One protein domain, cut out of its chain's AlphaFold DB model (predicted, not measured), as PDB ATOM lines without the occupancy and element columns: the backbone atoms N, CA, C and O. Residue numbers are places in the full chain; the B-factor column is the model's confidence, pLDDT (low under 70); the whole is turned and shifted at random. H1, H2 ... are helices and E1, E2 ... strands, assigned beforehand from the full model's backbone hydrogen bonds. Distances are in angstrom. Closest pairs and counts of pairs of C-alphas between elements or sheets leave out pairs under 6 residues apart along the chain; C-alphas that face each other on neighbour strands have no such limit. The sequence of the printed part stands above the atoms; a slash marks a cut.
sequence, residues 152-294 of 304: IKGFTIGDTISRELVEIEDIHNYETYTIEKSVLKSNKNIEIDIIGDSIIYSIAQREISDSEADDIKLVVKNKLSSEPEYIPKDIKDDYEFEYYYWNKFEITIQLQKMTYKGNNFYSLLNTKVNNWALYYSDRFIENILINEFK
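This is residues 152 to 294 of the 304 residues of an uncharacterized protein of Bacteroidetes bacterium GWF2_40_14 (UniProt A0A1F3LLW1). One large, twisted and curled sheet of eight strands makes the body, with the helix H1 packed along E8 and E7 on one face and the shorter H3 along E4 on the opposite face. The small helix H2 lies off the sheet in the loop between E7 and E8, far from the middle. The printed part has 143 residues with three named helices and eight named strands, in the order E1 E2 E3 E4 H1 E5 E6 E7 H2 E8 H3. The sheet runs E1 E2 E3 E4 E8 E7 E6 E5, antiparallel throughout, and the class is mixed, helices and strands. The whole is compact, with a radius of gyration of the C-alphas of 16.4 A and spans of 46 by 38 by 30 A.

E1, residues 166 to 173, is an edge strand and bends by 67 degrees at residue 169. With E2, residues 178 to 184, E3, residues 187 to 195, and E4, residues 199 to 208, it forms a meander, each strand the antiparallel neighbour of the one before. N 169 and O 181 are 2.8 A apart in E1 and E2, N 182 and O 192 2.9 A in E2 and E3, and N 191 and O 204 2.9 A in E3 and E4. H1, residues 210 to 224, is on the sheet at a height over the sheet of 9.4 A. It lies over E8, residues 276 to 282, and E7, residues 251 to 260, along the strands at 17 degrees to E7 on the local plane. The closest C-alphas of H1 and E8, those of Ala 213 and Trp 276, are 6.9 A apart. E5, residues 229 to 236, the other edge strand, E6, residues 239 to 248, and E7 form a second meander. N 241 and O 234 are 2.9 A apart in E6 and E5, and N 257 and O 242 2.8 A in E7 and E6. E8 is the neighbour of E7, with N 279 and O 254 at 2.8 A, and of E4, with N 278 and O 205 at 2.8 A. H2, residues 265 to 268, is not on the sheet. H3, residues 283 to 292, is on the sheet over E4, at a height over the sheet of 7.8 A; the closest C-alphas, those of Tyr 201 and Glu 286, are 6.0 A apart. With H1 on one face and H3 on the other there are three layers, helices on both faces of a sheet. In H1 and H3 every O i to N i+4 pair is within hydrogen-bond range; H2 is too short for such a pair.

E1 begins at C-alpha 166 (52.677, 36.206, -16.966). E4 measures 24.8 A, H1 21.1 A, E6 28.6 A and E7 29.3 A from first to last C-alpha. H3 ends at C-alpha 292 (66.335, 33.189, 0.368).

The two C-alphas farthest apart, those of Asn 263 and Glu 292, are 48.2 A apart. The printed part has no cut and no long link. Residues 265 to 273 have pLDDT under 70.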
ATOM      1  N   ILE A 152      65.485  29.924 -22.228       91.56
ATOM      2  CA  ILE A 152      64.278  29.513 -22.935       91.56
ATOM      3  C   ILE A 152      63.493  30.791 -23.219       91.56
ATOM      4  O   ILE A 152      62.998  31.449 -22.307       91.56
ATOM      5  N   LYS A 153      63.412  31.165 -24.503       88.56
ATOM      6  CA  LYS A 153      62.722  32.381 -24.983       88.56
ATOM      7  C   LYS A 153      63.131  33.675 -24.254       88.56
ATOM      8  O   LYS A 153      62.268  34.495 -23.956       88.56
ATOM      9  N   GLY A 154      64.424  33.892 -24.006       90.50
ATOM     10  CA  GLY A 154      64.900  35.114 -23.344       90.50
ATOM     11  C   GLY A 154      64.989  35.041 -21.822       90.50
ATOM     12  O   GLY A 154      65.415  36.018 -21.218       90.50
ATOM     13  N   PHE A 155      64.591  33.925 -21.204       94.06
ATOM     14  CA  PHE A 155      64.533  33.783 -19.748       94.06
ATOM     15  C   PHE A 155      65.445  32.666 -19.243       94.06
ATOM     16  O   PHE A 155      65.528  31.601 -19.864       94.06
ATOM     17  N   THR A 156      66.075  32.877 -18.088       93.75
ATOM     18  CA  THR A 156      66.813  31.852 -17.343       93.75
ATOM     19  C   THR A 156      66.368  31.769 -15.879       93.75
ATOM     20  O   THR A 156      65.741  32.680 -15.339       93.75
ATOM     21  N   ILE A 157      66.670  30.648 -15.221       94.25
ATOM     22  CA  ILE A 157      66.364  30.462 -13.797       94.25
ATOM     23  C   ILE A 157      67.177  31.471 -12.973       94.25
ATOM     24  O   ILE A 157      68.375  31.655 -13.190       94.25
ATOM     25  N   GLY A 158      66.518  32.120 -12.013       91.38
ATOM     26  CA  GLY A 158      67.079  33.195 -11.197       91.38
ATOM     27  C   GLY A 158      66.885  34.603 -11.768       91.38
ATOM     28  O   GLY A 158      67.144  35.571 -11.048       91.38
ATOM     29  N   ASP A 159      66.396  34.745 -13.004       92.88
ATOM     30  CA  ASP A 159      66.033  36.052 -13.558       92.88
ATOM     31  C   ASP A 159      64.825  36.657 -12.841       92.88
ATOM     32  O   ASP A 159      63.994  35.966 -12.249       92.88
ATOM     33  N   THR A 160      64.700  37.980 -12.931       92.94
ATOM     34  CA  THR A 160      63.489  38.691 -12.517       92.94
ATOM     35  C   THR A 160      62.533  38.833 -13.695       92.94
ATOM     36  O   THR A 160      62.924  39.326 -14.752       92.94
ATOM     37  N   ILE A 161      61.265  38.481 -13.498       93.44
ATOM     38  CA  ILE A 161      60.196  38.645 -14.483       93.44
ATOM     39  C   ILE A 161      59.109  39.590 -13.968       93.44
ATOM     40  O   ILE A 161      58.664  39.511 -12.823       93.44
ATOM     41  N   SER A 162      58.657  40.505 -14.831       92.44
ATOM     42  CA  SER A 162      57.500  41.344 -14.517       92.44
ATOM     43  C   SER A 162      56.232  40.493 -14.475       92.44
ATOM     44  O   SER A 162      55.916  39.793 -15.440       92.44
ATOM     45  N   ARG A 163      55.452  40.623 -13.395       87.50
ATOM     46  CA  ARG A 163      54.155  39.941 -13.238       87.50
ATOM     47  C   ARG A 163      53.149  40.296 -14.335       87.50
ATOM     48  O   ARG A 163      52.220  39.541 -14.595       87.50
ATOM     49  N   GLU A 164      53.326  41.424 -15.019       91.69
ATOM     50  CA  GLU A 164      52.461  41.805 -16.137       91.69
ATOM     51  C   GLU A 164      52.636  40.891 -17.356       91.69
ATOM     52  O   GLU A 164      51.695  40.745 -18.136       91.69
ATOM     53  N   LEU A 165      53.794  40.236 -17.493       93.81
ATOM     54  CA  LEU A 165      54.124  39.363 -18.625       93.81
ATOM     55  C   LEU A 165      53.559  37.947 -18.481       93.81
ATOM     56  O   LEU A 165      53.499  37.218 -19.472       93.81
ATOM     57  N   VAL A 166      53.122  37.566 -17.281       93.69
ATOM     58  CA  VAL A 166      52.677  36.206 -16.966       93.69
ATOM     59  C   VAL A 166      51.218  36.163 -16.521       93.69
ATOM     60  O   VAL A 166      50.664  37.132 -15.997       93.69
ATOM     61  N   GLU A 167      50.577  35.032 -16.781       94.31
ATOM     62  CA  GLU A 167      49.254  34.658 -16.285       94.31
ATOM     63  C   GLU A 167      49.454  33.562 -15.228       94.31
ATOM     64  O   GLU A 167      49.982  32.499 -15.548       94.31
ATOM     65  N   ILE A 168      49.107  33.840 -13.966       91.75
ATOM     66  CA  ILE A 168      49.233  32.873 -12.862       91.75
ATOM     67  C   ILE A 168      48.104  31.849 -12.988       91.75
ATOM     68  O   ILE A 168      46.934  32.230 -13.011       91.75
ATOM     69  N   GLU A 169      48.460  30.569 -13.052       91.81
ATOM     70  CA  GLU A 169      47.516  29.456 -13.178       91.81
ATOM     71  C   GLU A 169      47.237  28.778 -11.832       91.81
ATOM     72  O   GLU A 169      46.098  28.396 -11.568       91.81
ATOM     73  N   ASP A 170      48.259  28.626 -10.985       90.75
ATOM     74  CA  ASP A 170      48.153  27.911  -9.708       90.75
ATOM     75  C   ASP A 170      49.178  28.420  -8.680       90.75
ATOM     76  O   ASP A 170      50.143  29.109  -9.020       90.75
ATOM     77  N   ILE A 171      48.968  28.085  -7.406       88.31
ATOM     78  CA  ILE A 171      49.850  28.439  -6.293       88.31
ATOM     79  C   ILE A 171      50.099  27.213  -5.416       88.31
ATOM     80  O   ILE A 171      49.190  26.667  -4.789       88.31
ATOM     81  N   HIS A 172      51.368  26.841  -5.285       87.62
ATOM     82  CA  HIS A 172      51.828  25.786  -4.393       87.62
ATOM     83  C   HIS A 172      52.433  26.393  -3.125       87.62
ATOM     84  O   HIS A 172      53.495  27.015  -3.155       87.62
ATOM     85  N   ASN A 173      51.750  26.199  -1.994       85.44
ATOM     86  CA  ASN A 173      52.235  26.613  -0.679       85.44
ATOM     87  C   ASN A 173      52.935  25.439   0.007       85.44
ATOM     88  O   ASN A 173      52.295  24.450   0.366       85.44
ATOM     89  N   TYR A 174      54.241  25.568   0.204       83.88
ATOM     90  CA  TYR A 174      55.038  24.669   1.028       83.88
ATOM     91  C   TYR A 174      55.102  25.206   2.459       83.88
ATOM     92  O   TYR A 174      54.766  26.359   2.723       83.88
ATOM     93  N   GLU A 175      55.577  24.379   3.391       79.38
ATOM     94  CA  GLU A 175      55.704  24.756   4.808       79.38
ATOM     95  C   GLU A 175      56.493  26.059   5.006       79.38
ATOM     96  O   GLU A 175      56.210  26.827   5.921       79.38
ATOM     97  N   THR A 176      57.475  26.319   4.138       79.56
ATOM     98  CA  THR A 176      58.422  27.420   4.325       79.56
ATOM     99  C   THR A 176      58.541  28.372   3.137       79.56
ATOM    100  O   THR A 176      59.241  29.367   3.260       79.56
ATOM    101  N   TYR A 177      57.877  28.132   2.005       85.06
ATOM    102  CA  TYR A 177      57.925  29.016   0.830       85.06
ATOM    103  C   TYR A 177      56.723  28.771  -0.091       85.06
ATOM    104  O   TYR A 177      55.999  27.789   0.062       85.06
ATOM    105  N   THR A 178      56.530  29.648  -1.075       87.75
ATOM    106  CA  THR A 178      55.451  29.546  -2.066       87.75
ATOM    107  C   THR A 178      56.025  29.611  -3.474       87.75
ATOM    108  O   THR A 178      56.901  30.435  -3.743       87.75
ATOM    109  N   ILE A 179      55.507  28.761  -4.358       91.25
ATOM    110  CA  ILE A 179      55.765  28.802  -5.797       91.25
ATOM    111  C   ILE A 179      54.452  29.123  -6.508       91.25
ATOM    112  O   ILE A 179      53.433  28.478  -6.268       91.25
ATOM    113  N   GLU A 180      54.475  30.120  -7.383       91.94
ATOM    114  CA  GLU A 180      53.364  30.471  -8.264       91.94
ATOM    115  C   GLU A 180      53.638  29.895  -9.651       91.94
ATOM    116  O   GLU A 180      54.615  30.267 -10.302       91.94
ATOM    117  N   LYS A 181      52.771  28.999 -10.115       94.12
ATOM    118  CA  LYS A 181      52.859  28.446 -11.461       94.12
ATOM    119  C   LYS A 181      52.209  29.408 -12.441       94.12
ATOM    120  O   LYS A 181      51.068  29.828 -12.241       94.12
ATOM    121  N   SER A 182      52.914  29.745 -13.513       94.19
ATOM    122  CA  SER A 182      52.424  30.705 -14.496       94.19
ATOM    123  C   SER A 182      52.778  30.323 -15.927       94.19
ATOM    124  O   SER A 182      53.674  29.517 -16.180       94.19
ATOM    125  N   VAL A 183      52.073  30.928 -16.877       95.81
ATOM    126  CA  VAL A 183      52.392  30.855 -18.305       95.81
ATOM    127  C   VAL A 183      52.686  32.242 -18.847       95.81
ATOM    128  O   VAL A 183      52.113  33.245 -18.408       95.81
ATOM    129  N   LEU A 184      53.575  32.320 -19.831       95.25
ATOM    130  CA  LEU A 184      53.883  33.587 -20.478       95.25
ATOM    131  C   LEU A 184      52.696  34.036 -21.347       95.25
ATOM    132  O   LEU A 184      52.246  33.312 -22.235       95.25
ATOM    133  N   LYS A 185      52.203  35.267 -21.156       95.00
ATOM    134  CA  LYS A 185      51.040  35.780 -21.909       95.00
ATOM    135  C   LYS A 185      51.285  35.855 -23.412       95.00
ATOM    136  O   LYS A 185      50.368  35.628 -24.195       95.00
ATOM    137  N   SER A 186      52.512  36.186 -23.815       94.38
ATOM    138  CA  SER A 186      52.897  36.254 -25.228       94.38
ATOM    139  C   SER A 186      53.067  34.875 -25.867       94.38
ATOM    140  O   SER A 186      53.014  34.769 -27.090       94.38
ATOM    141  N   ASN A 187      53.274  33.826 -25.065       93.25
ATOM    142  CA  ASN A 187      53.423  32.461 -25.543       93.25
ATOM    143  C   ASN A 187      53.051  31.448 -24.451       93.25
ATOM    144  O   ASN A 187      53.881  31.099 -23.611       93.25
ATOM    145  N   LYS A 188      51.830  30.910 -24.528       92.06
ATOM    146  CA  LYS A 188      51.306  29.931 -23.561       92.06
ATOM    147  C   LYS A 188      52.052  28.590 -23.551       92.06
ATOM    148  O   LYS A 188      51.799  27.769 -22.676       92.06
ATOM    149  N   ASN A 189      52.978  28.370 -24.486       92.56
ATOM    150  CA  ASN A 189      53.829  27.182 -24.501       92.56
ATOM    151  C   ASN A 189      55.019  27.303 -23.543       92.56
ATOM    152  O   ASN A 189      55.704  26.307 -23.331       92.56
ATOM    153  N   ILE A 190      55.277  28.490 -22.984       95.06
ATOM    154  CA  ILE A 190      56.318  28.710 -21.978       95.06
ATOM    155  C   ILE A 190      55.672  28.757 -20.599       95.06
ATOM    156  O   ILE A 190      54.895  29.667 -20.299       95.06
ATOM    157  N   GLU A 191      56.015  27.774 -19.776       96.25
ATOM    158  CA  GLU A 191      55.636  27.710 -18.367       96.25
ATOM    159  C   GLU A 191      56.788  28.262 -17.531       96.25
ATOM    160  O   GLU A 191      57.951  27.925 -17.767       96.25
ATOM    161  N   ILE A 192      56.463  29.133 -16.583       95.50
ATOM    162  CA  ILE A 192      57.414  29.786 -15.689       95.50
ATOM    163  C   ILE A 192      56.867  29.654 -14.275       95.50
ATOM    164  O   ILE A 192      55.794  30.177 -13.968       95.50
ATOM    165  N   ASP A 193      57.624  29.000 -13.407       95.00
ATOM    166  CA  ASP A 193      57.333  29.015 -11.981       95.00
ATOM    167  C   ASP A 193      58.054  30.199 -11.340       95.00
ATOM    168  O   ASP A 193      59.234  30.436 -11.607       95.00
ATOM    169  N   ILE A 194      57.357  30.946 -10.490       93.62
ATOM    170  CA  ILE A 194      57.875  32.142  -9.822       93.62
ATOM    171  C   ILE A 194      57.949  31.890  -8.318       93.62
ATOM    172  O   ILE A 194      56.990  31.423  -7.706       93.62
ATOM    173  N   ILE A 195      59.082  32.237  -7.710       91.62
ATOM    174  CA  ILE A 195      59.278  32.251  -6.258       91.62
ATOM    175  C   ILE A 195      59.444  33.688  -5.755       91.62
ATOM    176  O   ILE A 195      60.050  34.551  -6.402       91.62
ATOM    177  N   GLY A 196      58.888  33.953  -4.572       85.44
ATOM    178  CA  GLY A 196      58.840  35.299  -4.015       85.44
ATOM    179  C   GLY A 196      57.962  36.230  -4.853       85.44
ATOM    180  O   GLY A 196      56.874  35.862  -5.284       85.44
ATOM    181  N   ASP A 197      58.432  37.456  -5.082       82.75
ATOM    182  CA  ASP A 197      57.626  38.465  -5.772       82.75
ATOM    183  C   ASP A 197      57.769  38.393  -7.303       82.75
ATOM    184  O   ASP A 197      56.838  38.774  -8.009       82.75
ATOM    185  N   SER A 198      58.903  37.931  -7.837       90.56
ATOM    186  CA  SER A 198      59.199  38.078  -9.271       90.56
ATOM    187  C   SER A 198      60.367  37.234  -9.789       90.56
ATOM    188  O   SER A 198      60.834  37.498 -10.893       90.56
ATOM    189  N   ILE A 199      60.911  36.294  -9.011       93.81
ATOM    190  CA  ILE A 199      62.103  35.542  -9.433       93.81
ATOM    191  C   ILE A 199      61.692  34.235 -10.095       93.81
ATOM    192  O   ILE A 199      60.888  33.490  -9.541       93.81
ATOM    193  N   ILE A 200      62.262  33.944 -11.261       95.19
ATOM    194  CA  ILE A 200      62.024  32.696 -11.979       95.19
ATOM    195  C   ILE A 200      62.684  31.537 -11.225       95.19
ATOM    196  O   ILE A 200      63.904  31.499 -11.061       95.19
ATOM    197  N   TYR A 201      61.863  30.590 -10.786       94.44
ATOM    198  CA  TYR A 201      62.259  29.368 -10.096       94.44
ATOM    199  C   TYR A 201      62.502  28.209 -11.069       94.44
ATOM    200  O   TYR A 201      63.503  27.512 -10.951       94.44
ATOM    201  N   SER A 202      61.616  28.026 -12.051       94.94
ATOM    202  CA  SER A 202      61.730  26.982 -13.076       94.94
ATOM    203  C   SER A 202      61.199  27.492 -14.420       94.94
ATOM    204  O   SER A 202      60.408  28.441 -14.459       94.94
ATOM    205  N   ILE A 203      61.651  26.887 -15.524       95.38
ATOM    206  CA  ILE A 203      61.150  27.195 -16.871       95.38
ATOM    207  C   ILE A 203      60.973  25.900 -17.664       95.38
ATOM    208  O   ILE A 203      61.871  25.054 -17.714       95.38
ATOM    209  N   ALA A 204      59.840  25.780 -18.349       96.00
ATOM    210  CA  ALA A 204      59.583  24.713 -19.304       96.00
ATOM    211  C   ALA A 204      59.020  25.261 -20.620       96.00
ATOM    212  O   ALA A 204      58.341  26.286 -20.656       96.00
ATOM    213  N   GLN A 205      59.284  24.549 -21.714       95.12
ATOM    214  CA  GLN A 205      58.702  24.822 -23.025       95.12
ATOM    215  C   GLN A 205      57.968  23.586 -23.532       95.12
ATOM    216  O   GLN A 205      58.521  22.492 -23.569       95.12
ATOM    217  N   ARG A 206      56.725  23.767 -23.967       92.88
ATOM    218  CA  ARG A 206      55.881  22.728 -24.564       92.88
ATOM    219  C   ARG A 206      55.781  22.898 -26.075       92.88
ATOM    220  O   ARG A 206      56.181  23.921 -26.627       92.88
ATOM    221  N   GLU A 207      55.190  21.892 -26.715       89.88
ATOM    222  CA  GLU A 207      54.836  21.905 -28.139       89.88
ATOM    223  C   GLU A 207      56.041  22.109 -29.075       89.88
ATOM    224  O   GLU A 207      55.960  22.814 -30.075       89.88
ATOM    225  N   ILE A 208      57.174  21.494 -28.737       91.81
ATOM    226  CA  ILE A 208      58.406  21.536 -29.529       91.81
ATOM    227  C   ILE A 208      58.310  20.510 -30.667       91.81
ATOM    228  O   ILE A 208      57.940  19.351 -30.445       91.81
ATOM    229  N   SER A 209      58.649  20.931 -31.884       90.25
ATOM    230  CA  SER A 209      58.675  20.059 -33.065       90.25
ATOM    231  C   SER A 209      59.874  19.099 -33.063       90.25
ATOM    232  O   SER A 209      60.873  19.336 -32.387       90.25
ATOM    233  N   ASP A 210      59.817  18.023 -33.857       89.19
ATOM    234  CA  ASP A 210      60.936  17.072 -33.975       89.19
ATOM    235  C   ASP A 210      62.235  17.742 -34.469       89.19
ATOM    236  O   ASP A 210      63.312  17.441 -33.959       89.19
ATOM    237  N   SER A 211      62.143  18.702 -35.397       88.44
ATOM    238  CA  SER A 211      63.314  19.450 -35.875       88.44
ATOM    239  C   SER A 211      63.941  20.319 -34.785       88.44
ATOM    240  O   SER A 211      65.157  20.333 -34.631       88.44
ATOM    241  N   GLU A 212      63.122  21.011 -33.987       91.06
ATOM    242  CA  GLU A 212      63.627  21.830 -32.878       91.06
ATOM    243  C   GLU A 212      64.206  20.959 -31.752       91.06
ATOM    244  O   GLU A 212      65.162  21.354 -31.087       91.06
ATOM    245  N   ALA A 213      63.659  19.759 -31.541       92.69
ATOM    246  CA  ALA A 213      64.167  18.803 -30.562       92.69
ATOM    247  C   ALA A 213      65.596  18.332 -30.887       92.69
ATOM    248  O   ALA A 213      66.416  18.184 -29.976       92.69
ATOM    249  N   ASP A 214      65.918  18.125 -32.168       92.19
ATOM    250  CA  ASP A 214      67.278  17.801 -32.616       92.19
ATOM    251  C   ASP A 214      68.264  18.949 -32.355       92.19
ATOM    252  O   ASP A 214      69.355  18.719 -31.819       92.19
ATOM    253  N   ASP A 215      67.853  20.189 -32.625       93.44
ATOM    254  CA  ASP A 215      68.658  21.377 -32.331       93.44
ATOM    255  C   ASP A 215      68.897  21.540 -30.821       93.44
ATOM    256  O   ASP A 215      70.025  21.790 -30.382       93.44
ATOM    257  N   ILE A 216      67.862  21.330 -30.000       94.88
ATOM    258  CA  ILE A 216      67.966  21.367 -28.535       94.88
ATOM    259  C   ILE A 216      68.963  20.316 -28.041       94.88
ATOM    260  O   ILE A 216      69.849  20.648 -27.249       94.88
ATOM    261  N   LYS A 217      68.876  19.070 -28.533       94.50
ATOM    262  CA  LYS A 217      69.825  17.994 -28.190       94.50
ATOM    263  C   LYS A 217      71.270  18.428 -28.439       94.50
ATOM    264  O   LYS A 217      72.125  18.237 -27.571       94.50
ATOM    265  N   LEU A 218      71.538  19.050 -29.587       93.69
ATOM    266  CA  LEU A 218      72.873  19.526 -29.948       93.69
ATOM    267  C   LEU A 218      73.348  20.673 -29.042       93.69
ATOM    268  O   LEU A 218      74.482  20.646 -28.557       93.69
ATOM    269  N   VAL A 219      72.492  21.663 -28.779       94.44
ATOM    270  CA  VAL A 219      72.818  22.803 -27.907       94.44
ATOM    271  C   VAL A 219      73.136  22.336 -26.487       94.44
ATOM    272  O   VAL A 219      74.148  22.754 -25.917       94.44
ATOM    273  N   VAL A 220      72.309  21.452 -25.923       94.56
ATOM    274  CA  VAL A 220      72.495  20.930 -24.562       94.56
ATOM    275  C   VAL A 220      73.775  20.108 -24.468       94.56
ATOM    276  O   VAL A 220      74.592  20.355 -23.577       94.56
ATOM    277  N   LYS A 221      74.001  19.205 -25.428       94.12
ATOM    278  CA  LYS A 221      75.235  18.421 -25.521       94.12
ATOM    279  C   LYS A 221      76.476  19.306 -25.542       94.12
ATOM    280  O   LYS A 221      77.416  19.045 -24.796       94.12
ATOM    281  N   ASN A 222      76.476  20.362 -26.356       93.44
ATOM    282  CA  ASN A 222      77.615  21.270 -26.473       93.44
ATOM    283  C   ASN A 222      77.838  22.068 -25.181       93.44
ATOM    284  O   ASN A 222      78.966  22.132 -24.691       93.44
ATOM    285  N   LYS A 223      76.773  22.627 -24.587       93.50
ATOM    286  CA  LYS A 223      76.870  23.412 -23.345       93.50
ATOM    287  C   LYS A 223      77.315  22.575 -22.147       93.50
ATOM    288  O   LYS A 223      78.155  23.027 -21.378       93.50
ATOM    289  N   LEU A 224      76.782  21.363 -21.983       91.56
ATOM    290  CA  LEU A 224      77.139  20.485 -20.861       91.56
ATOM    291  C   LEU A 224      78.374  19.627 -21.143       91.56
ATOM    292  O   LEU A 224      78.937  19.053 -20.208       91.56
ATOM    293  N   SER A 225      78.815  19.530 -22.402       91.62
ATOM    294  CA  SER A 225      79.847  18.583 -22.841       91.62
ATOM    295  C   SER A 225      79.536  17.166 -22.339       91.62
ATOM    296  O   SER A 225      80.334  16.557 -21.621       91.62
ATOM    297  N   SER A 226      78.314  16.703 -22.613       89.81
ATOM    298  CA  SER A 226      77.795  15.395 -22.199       89.81
ATOM    299  C   SER A 226      76.741  14.900 -23.182       89.81
ATOM    300  O   SER A 226      75.896  15.678 -23.623       89.81
ATOM    301  N   GLU A 227      76.757  13.604 -23.483       92.31
ATOM    302  CA  GLU A 227      75.650  12.958 -24.196       92.31
ATOM    303  C   GLU A 227      74.419  12.841 -23.284       92.31
ATOM    304  O   GLU A 227      74.592  12.763 -22.059       92.31
ATOM    305  N   PRO A 228      73.196  12.839 -23.848       93.50
ATOM    306  CA  PRO A 228      72.008  12.488 -23.085       93.50
ATOM    307  C   PRO A 228      72.026  11.013 -22.703       93.50
ATOM    308  O   PRO A 228      72.420  10.149 -23.488       93.50
ATOM    309  N   GLU A 229      71.474  10.719 -21.536       93.19
ATOM    310  CA  GLU A 229      70.902   9.414 -21.266       93.19
ATOM    311  C   GLU A 229      69.587   9.297 -22.044       93.19
ATOM    312  O   GLU A 229      68.671  10.108 -21.883       93.19
ATOM    313  N   TYR A 230      69.518   8.315 -22.941       90.19
ATOM    314  CA  TYR A 230      68.295   7.986 -23.659       90.19
ATOM    315  C   TYR A 230      67.554   6.895 -22.898       90.19
ATOM    316  O   TYR A 230      68.073   5.786 -22.741       90.19
ATOM    317  N   ILE A 231      66.336   7.204 -22.459       83.88
ATOM    318  CA  ILE A 231      65.458   6.216 -21.841       83.88
ATOM    319  C   ILE A 231      64.514   5.725 -22.940       83.88
ATOM    320  O   ILE A 231      63.791   6.538 -23.527       83.88
ATOM    321  N   PRO A 232      64.540   4.418 -23.264       77.12
ATOM    322  CA  PRO A 232      63.695   3.871 -24.306       77.12
ATOM    323  C   PRO A 232      62.220   4.052 -23.960       77.12
ATOM    324  O   PRO A 232      61.844   4.246 -22.806       77.12
ATOM    325  N   LYS A 233      61.396   3.948 -25.000       80.62
ATOM    326  CA  LYS A 233      59.949   4.113 -24.939       80.62
ATOM    327  C   LYS A 233      59.319   3.299 -23.810       80.62
ATOM    328  O   LYS A 233      59.358   2.070 -23.848       80.62
ATOM    329  N   ASP A 234      58.727   3.996 -22.845       76.31
ATOM    330  CA  ASP A 234      57.937   3.393 -21.771       76.31
ATOM    331  C   ASP A 234      56.445   3.522 -22.095       76.31
ATOM    332  O   ASP A 234      56.004   4.567 -22.581       76.31
ATOM    333  N   ILE A 235      55.675   2.459 -21.856       77.06
ATOM    334  CA  ILE A 235      54.237   2.418 -22.144       77.06
ATOM    335  C   ILE A 235      53.477   2.432 -20.826       77.06
ATOM    336  O   ILE A 235      53.545   1.481 -20.047       77.06
ATOM    337  N   LYS A 236      52.684   3.481 -20.615       76.81
ATOM    338  CA  LYS A 236      51.837   3.635 -19.436       76.81
ATOM    339  C   LYS A 236      50.469   4.181 -19.824       76.81
ATOM    340  O   LYS A 236      50.384   5.236 -20.443       76.81
ATOM    341  N   ASP A 237      49.410   3.469 -19.438       73.50
ATOM    342  CA  ASP A 237      48.011   3.915 -19.540       73.50
ATOM    343  C   ASP A 237      47.642   4.515 -20.919       73.50
ATOM    344  O   ASP A 237      47.135   5.630 -21.001       73.50
ATOM    345  N   ASP A 238      47.917   3.774 -22.003       82.56
ATOM    346  CA  ASP A 238      47.749   4.152 -23.427       82.56
ATOM    347  C   ASP A 238      48.724   5.205 -23.991       82.56
ATOM    348  O   ASP A 238      48.607   5.589 -25.160       82.56
ATOM    349  N   TYR A 239      49.705   5.656 -23.215       81.19
ATOM    350  CA  TYR A 239      50.720   6.609 -23.662       81.19
ATOM    351  C   TYR A 239      52.091   5.951 -23.768       81.19
ATOM    352  O   TYR A 239      52.492   5.156 -22.923       81.19
ATOM    353  N   GLU A 240      52.815   6.314 -24.818       85.50
ATOM    354  CA  GLU A 240      54.215   5.983 -25.027       85.50
ATOM    355  C   GLU A 240      55.053   7.237 -24.765       85.50
ATOM    356  O   GLU A 240      54.781   8.300 -25.333       85.50
ATOM    357  N   PHE A 241      56.070   7.115 -23.917       86.06
ATOM    358  CA  PHE A 241      56.939   8.223 -23.541       86.06
ATOM    359  C   PHE A 241      58.369   7.986 -23.997       86.06
ATOM    360  O   PHE A 241      58.941   6.941 -23.709       86.06
ATOM    361  N   GLU A 242      58.959   8.973 -24.657       90.69
ATOM    362  CA  GLU A 242      60.361   8.980 -25.075       90.69
ATOM    363  C   GLU A 242      61.105  10.099 -24.342       90.69
ATOM    364  O   GLU A 242      60.588  11.217 -24.268       90.69
ATOM    365  N   TYR A 243      62.303   9.820 -23.814       91.81
ATOM    366  CA  TYR A 243      63.058  10.785 -23.010       91.81
ATOM    367  C   TYR A 243      64.519  10.902 -23.445       91.81
ATOM    368  O   TYR A 243      65.215   9.905 -23.643       91.81
ATOM    369  N   TYR A 244      65.005  12.141 -23.466       95.12
ATOM    370  CA  TYR A 244      66.423  12.470 -23.402       95.12
ATOM    371  C   TYR A 244      66.694  13.251 -22.124       95.12
ATOM    372  O   TYR A 244      66.032  14.255 -21.848       95.12
ATOM    373  N   TYR A 245      67.669  12.789 -21.354       94.12
ATOM    374  CA  TYR A 245      67.963  13.316 -20.033       94.12
ATOM    375  C   TYR A 245      69.438  13.691 -19.908       94.12
ATOM    376  O   TYR A 245      70.324  12.895 -20.210       94.12
ATOM    377  N   TRP A 246      69.719  14.902 -19.432       94.44
ATOM    378  CA  TRP A 246      71.060  15.333 -19.050       94.44
ATOM    379  C   TRP A 246      71.051  15.746 -17.591       94.44
ATOM    380  O   TRP A 246      70.202  16.530 -17.170       94.44
ATOM    381  N   ASN A 247      72.050  15.286 -16.847       90.75
ATOM    382  CA  ASN A 247      72.290  15.721 -15.483       90.75
ATOM    383  C   ASN A 247      73.784  15.950 -15.274       90.75
ATOM    384  O   ASN A 247      74.584  15.017 -15.362       90.75
ATOM    385  N   LYS A 248      74.167  17.203 -15.029       86.88
ATOM    386  CA  LYS A 248      75.556  17.571 -14.750       86.88
ATOM    387  C   LYS A 248      75.608  18.849 -13.926       86.88
ATOM    388  O   LYS A 248      74.938  19.821 -14.252       86.88
ATOM    389  N   PHE A 249      76.443  18.870 -12.887       81.56
ATOM    390  CA  PHE A 249      76.647  20.045 -12.025       81.56
ATOM    391  C   PHE A 249      75.348  20.628 -11.431       81.56
ATOM    392  O   PHE A 249      75.203  21.850 -11.367       81.56
ATOM    393  N   GLU A 250      74.408  19.776 -11.007       85.44
ATOM    394  CA  GLU A 250      73.069  20.162 -10.509       85.44
ATOM    395  C   GLU A 250      72.144  20.801 -11.562       85.44
ATOM    396  O   GLU A 250      71.053  21.262 -11.230       85.44
ATOM    397  N   ILE A 251      72.556  20.836 -12.832       89.69
ATOM    398  CA  ILE A 251      71.694  21.208 -13.955       89.69
ATOM    399  C   ILE A 251      71.063  19.939 -14.496       89.69
ATOM    400  O   ILE A 251      71.769  19.005 -14.885       89.69
ATOM    401  N   THR A 252      69.737  19.934 -14.544       92.62
ATOM    402  CA  THR A 252      68.948  18.863 -15.139       92.62
ATOM    403  C   THR A 252      68.178  19.405 -16.331       92.62
ATOM    404  O   THR A 252      67.456  20.395 -16.220       92.62
ATOM    405  N   ILE A 253      68.332  18.752 -17.481       94.81
ATOM    406  CA  ILE A 253      67.547  19.038 -18.678       94.81
ATOM    407  C   ILE A 253      66.866  17.755 -19.115       94.81
ATOM    408  O   ILE A 253      67.522  16.733 -19.300       94.81
ATOM    409  N   GLN A 254      65.554  17.825 -19.291       95.56
ATOM    410  CA  GLN A 254      64.745  16.714 -19.768       95.56
ATOM    411  C   GLN A 254      63.972  17.154 -21.001       95.56
ATOM    412  O   GLN A 254      63.215  18.120 -20.959       95.56
ATOM    413  N   LEU A 255      64.142  16.419 -22.089       95.62
ATOM    414  CA  LEU A 255      63.367  16.567 -23.307       95.62
ATOM    415  C   LEU A 255      62.504  15.313 -23.447       95.62
ATOM    416  O   LEU A 255      63.040  14.217 -23.598       95.62
ATOM    417  N   GLN A 256      61.184  15.461 -23.341       94.12
ATOM    418  CA  GLN A 256      60.245  14.337 -23.357       94.12
ATOM    419  C   GLN A 256      59.242  14.452 -24.501       94.12
ATOM    420  O   GLN A 256      58.745  15.545 -24.771       94.12
ATOM    421  N   LYS A 257      58.887  13.331 -25.123       91.69
ATOM    422  CA  LYS A 257      57.794  13.236 -26.094       91.69
ATOM    423  C   LYS A 257      56.752  12.273 -25.565       91.69
ATOM    424  O   LYS A 257      57.073  11.136 -25.235       91.69
ATOM    425  N   MET A 258      55.503  12.717 -25.520       86.88
ATOM    426  CA  MET A 258      54.369  11.867 -25.164       86.88
ATOM    427  C   MET A 258      53.554  11.568 -26.418       86.88
ATOM    428  O   MET A 258      53.070  12.486 -27.075       86.88
ATOM    429  N   THR A 259      53.376  10.290 -26.731       86.00
ATOM    430  CA  THR A 259      52.625   9.803 -27.893       86.00
ATOM    431  C   THR A 259      51.428   8.994 -27.410       86.00
ATOM    432  O   THR A 259      51.599   8.013 -26.694       86.00
ATOM    433  N   TYR A 260      50.210   9.364 -27.800       83.44
ATOM    434  CA  TYR A 260      49.026   8.561 -27.485       83.44
ATOM    435  C   TYR A 260      48.932   7.370 -28.444       83.44
ATOM    436  O   TYR A 260      49.032   7.538 -29.662       83.44
ATOM    437  N   LYS A 261      48.746   6.169 -27.897       81.44
ATOM    438  CA  LYS A 261      48.615   4.904 -28.640       81.44
ATOM    439  C   LYS A 261      47.264   4.217 -28.448       81.44
ATOM    440  O   LYS A 261      47.025   3.195 -29.085       81.44
ATOM    441  N   GLY A 262      46.400   4.750 -27.588       77.25
ATOM    442  CA  GLY A 262      45.071   4.191 -27.373       77.25
ATOM    443  C   GLY A 262      44.075   4.538 -28.485       77.25
ATOM    444  O   GLY A 262      44.372   5.255 -29.440       77.25
ATOM    445  N   ASN A 263      42.849   4.039 -28.327       75.88
ATOM    446  CA  ASN A 263      41.773   4.168 -29.316       75.88
ATOM    447  C   ASN A 263      40.713   5.227 -28.947       75.88
ATOM    448  O   ASN A 263      39.648   5.280 -29.562       75.88
ATOM    449  N   ASN A 264      40.962   6.065 -27.935       77.31
ATOM    450  CA  ASN A 264      40.032   7.117 -27.534       77.31
ATOM    451  C   ASN A 264      40.099   8.307 -28.502       77.31
ATOM    452  O   ASN A 264      41.093   9.032 -28.564       77.31
ATOM    453  N   PHE A 265      38.995   8.540 -29.209       69.19
ATOM    454  CA  PHE A 265      38.838   9.645 -30.153       69.19
ATOM    455  C   PHE A 265      39.112  11.025 -29.533       69.19
ATOM    456  O   PHE A 265      39.728  11.870 -30.174       69.19
ATOM    457  N   TYR A 266      38.723  11.258 -28.275       66.19
ATOM    458  CA  TYR A 266      38.945  12.551 -27.617       66.19
ATOM    459  C   TYR A 266      40.425  12.816 -27.325       66.19
ATOM    460  O   TYR A 266      40.872  13.958 -27.418       66.19
ATOM    461  N   SER A 267      41.203  11.773 -27.035       64.81
ATOM    462  CA  SER A 267      42.650  11.893 -26.830       64.81
ATOM    463  C   SER A 267      43.396  12.174 -28.137       64.81
ATOM    464  O   SER A 267      44.400  12.878 -28.122       64.81
ATOM    465  N   LEU A 268      42.877  11.697 -29.277       62.16
ATOM    466  CA  LEU A 268      43.417  12.000 -30.610       62.16
ATOM    467  C   LEU A 268      43.194  13.463 -31.031       62.16
ATOM    468  O   LEU A 268      43.946  13.978 -31.854       62.16
ATOM    469  N   LEU A 269      42.189  14.141 -30.466       60.66
ATOM    470  CA  LEU A 269      41.930  15.567 -30.707       60.66
ATOM    471  C   LEU A 269      42.839  16.495 -29.886       60.66
ATOM    472  O   LEU A 269      42.876  17.700 -30.141       60.66
ATOM    473  N   ASN A 270      43.563  15.967 -28.897       65.50
ATOM    474  CA  ASN A 270      44.474  16.761 -28.088       65.50
ATOM    475  C   ASN A 270      45.777  17.016 -28.864       65.50
ATOM    476  O   ASN A 270      46.666  16.172 -28.902       65.50
ATOM    477  N   THR A 271      45.913  18.204 -29.455       55.12
ATOM    478  CA  THR A 271      47.072  18.619 -30.270       55.12
ATOM    479  C   THR A 271      48.398  18.677 -29.505       55.12
ATOM    480  O   THR A 271      49.450  18.818 -30.122       55.12
ATOM    481  N   LYS A 272      48.369  18.569 -28.170       60.31
ATOM    482  CA  LYS A 272      49.574  18.479 -27.327       60.31
ATOM    483  C   LYS A 272      50.217  17.095 -27.366       60.31
ATOM    484  O   LYS A 272      51.365  16.933 -26.960       60.31
ATOM    485  N   VAL A 273      49.473  16.096 -27.826       63.22
ATOM    486  CA  VAL A 273      49.948  14.732 -28.002       63.22
ATOM    487  C   VAL A 273      50.841  14.691 -29.242       63.22
ATOM    488  O   VAL A 273      50.459  15.184 -30.298       63.22
ATOM    489  N   ASN A 274      52.011  14.064 -29.114       71.56
ATOM    490  CA  ASN A 274      53.078  13.912 -30.115       71.56
ATOM    491  C   ASN A 274      54.079  15.066 -30.235       71.56
ATOM    492  O   ASN A 274      54.972  14.971 -31.075       71.56
ATOM    493  N   ASN A 275      53.996  16.099 -29.398       84.12
ATOM    494  CA  ASN A 275      55.033  17.130 -29.358       84.12
ATOM    495  C   ASN A 275      56.040  16.880 -28.234       84.12
ATOM    496  O   ASN A 275      55.741  16.216 -27.236       84.12
ATOM    497  N   TRP A 276      57.231  17.451 -28.395       92.94
ATOM    498  CA  TRP A 276      58.243  17.471 -27.352       92.94
ATOM    499  C   TRP A 276      57.928  18.540 -26.299       92.94
ATOM    500  O   TRP A 276      57.341  19.588 -26.584       92.94
ATOM    501  N   ALA A 277      58.353  18.282 -25.069       94.06
ATOM    502  CA  ALA A 277      58.403  19.249 -23.989       94.06
ATOM    503  C   ALA A 277      59.804  19.245 -23.369       94.06
ATOM    504  O   ALA A 277      60.367  18.185 -23.093       94.06
ATOM    505  N   LEU A 278      60.358  20.436 -23.177       96.00
ATOM    506  CA  LEU A 278      61.656  20.692 -22.576       96.00
ATOM    507  C   LEU A 278      61.454  21.213 -21.157       96.00
ATOM    508  O   LEU A 278      60.762  22.209 -20.953       96.00
ATOM    509  N   TYR A 279      62.119  20.581 -20.205       95.00
ATOM    510  CA  TYR A 279      62.175  20.990 -18.811       95.00
ATOM    511  C   TYR A 279      63.616  21.333 -18.468       95.00
ATOM    512  O   TYR A 279      64.521  20.527 -18.706       95.00
ATOM    513  N   TYR A 280      63.824  22.522 -17.914       94.06
ATOM    514  CA  TYR A 280      65.106  22.966 -17.388       94.06
ATOM    515  C   TYR A 280      64.970  23.175 -15.882       94.06
ATOM    516  O   TYR A 280      64.107  23.924 -15.427       94.06
ATOM    517  N   SER A 281      65.830  22.499 -15.126       91.19
ATOM    518  CA  SER A 281      65.984  22.667 -13.687       91.19
ATOM    519  C   SER A 281      67.441  22.969 -13.358       91.19
ATOM    520  O   SER A 281      68.376  22.386 -13.922       91.19
ATOM    521  N   ASP A 282      67.627  23.891 -12.425       92.31
ATOM    522  CA  ASP A 282      68.913  24.248 -11.856       92.31
ATOM    523  C   ASP A 282      68.804  24.135 -10.337       92.31
ATOM    524  O   ASP A 282      68.586  25.119  -9.628       92.31
ATOM    525  N   ARG A 283      68.972  22.910  -9.827       88.50
ATOM    526  CA  ARG A 283      68.758  22.591  -8.409       88.50
ATOM    527  C   ARG A 283      69.635  23.416  -7.478       88.50
ATOM    528  O   ARG A 283      69.260  23.682  -6.339       88.50
ATOM    529  N   PHE A 284      70.812  23.829  -7.940       88.31
ATOM    530  CA  PHE A 284      71.687  24.705  -7.171       88.31
ATOM    531  C   PHE A 284      71.051  26.085  -6.963       88.31
ATOM    532  O   PHE A 284      70.978  26.553  -5.827       88.31
ATOM    533  N   ILE A 285      70.566  26.721  -8.037       90.56
ATOM    534  CA  ILE A 285      69.898  28.025  -7.944       90.56
ATOM    535  C   ILE A 285      68.556  27.892  -7.220       90.56
ATOM    536  O   ILE A 285      68.275  28.685  -6.326       90.56
ATOM    537  N   GLU A 286      67.769  26.863  -7.527       91.19
ATOM    538  CA  GLU A 286      66.492  26.571  -6.867       91.19
ATOM    539  C   GLU A 286      66.650  26.458  -5.341       91.19
ATOM    540  O   GLU A 286      65.939  27.130  -4.596       91.19
ATOM    541  N   ASN A 287      67.636  25.689  -4.859       88.50
ATOM    542  CA  ASN A 287      67.914  25.549  -3.425       88.50
ATOM    543  C   ASN A 287      68.312  26.877  -2.767       88.50
ATOM    544  O   ASN A 287      67.944  27.146  -1.620       88.50
ATOM    545  N   ILE A 288      69.067  27.716  -3.481       89.12
ATOM    546  CA  ILE A 288      69.416  29.057  -3.010       89.12
ATOM    547  C   ILE A 288      68.163  29.920  -2.886       89.12
ATOM    548  O   ILE A 288      67.967  30.550  -1.850       89.12
ATOM    549  N   LEU A 289      67.313  29.928  -3.912       90.88
ATOM    550  CA  LEU A 289      66.073  30.693  -3.914       90.88
ATOM    551  C   LEU A 289      65.135  30.236  -2.793       90.88
ATOM    552  O   LEU A 289      64.600  31.075  -2.075       90.88
ATOM    553  N   ILE A 290      64.987  28.928  -2.578       89.25
ATOM    554  CA  ILE A 290      64.175  28.392  -1.477       89.25
ATOM    555  C   ILE A 290      64.658  28.931  -0.130       89.25
ATOM    556  O   ILE A 290      63.838  29.391   0.657       89.25
ATOM    557  N   ASN A 291      65.969  28.919   0.132       86.56
ATOM    558  CA  ASN A 291      66.516  29.477   1.372       86.56
ATOM    559  C   ASN A 291      66.260  30.993   1.470       86.56
ATOM    560  O   ASN A 291      65.817  31.496   2.496       86.56
ATOM    561  N   GLU A 292      66.462  31.729   0.376       86.56
ATOM    562  CA  GLU A 292      66.335  33.189   0.368       86.56
ATOM    563  C   GLU A 292      64.891  33.693   0.509       86.56
ATOM    564  O   GLU A 292      64.637  34.811   0.976       86.56
ATOM    565  N   PHE A 293      63.928  32.891   0.059       86.12
ATOM    566  CA  PHE A 293      62.498  33.181   0.147       86.12
ATOM    567  C   PHE A 293      61.796  32.368   1.239       86.12
ATOM    568  O   PHE A 293      60.573  32.443   1.370       86.12
ATOM    569  N   LYS A 294      62.573  31.680   2.079       80.19
ATOM    570  CA  LYS A 294      62.076  30.941   3.230       80.19
ATOM    571  C   LYS A 294      61.383  31.873   4.224       80.19
ATOM    572  O   LYS A 294      61.891  32.944   4.547       80.19
TER     573      LYS A 294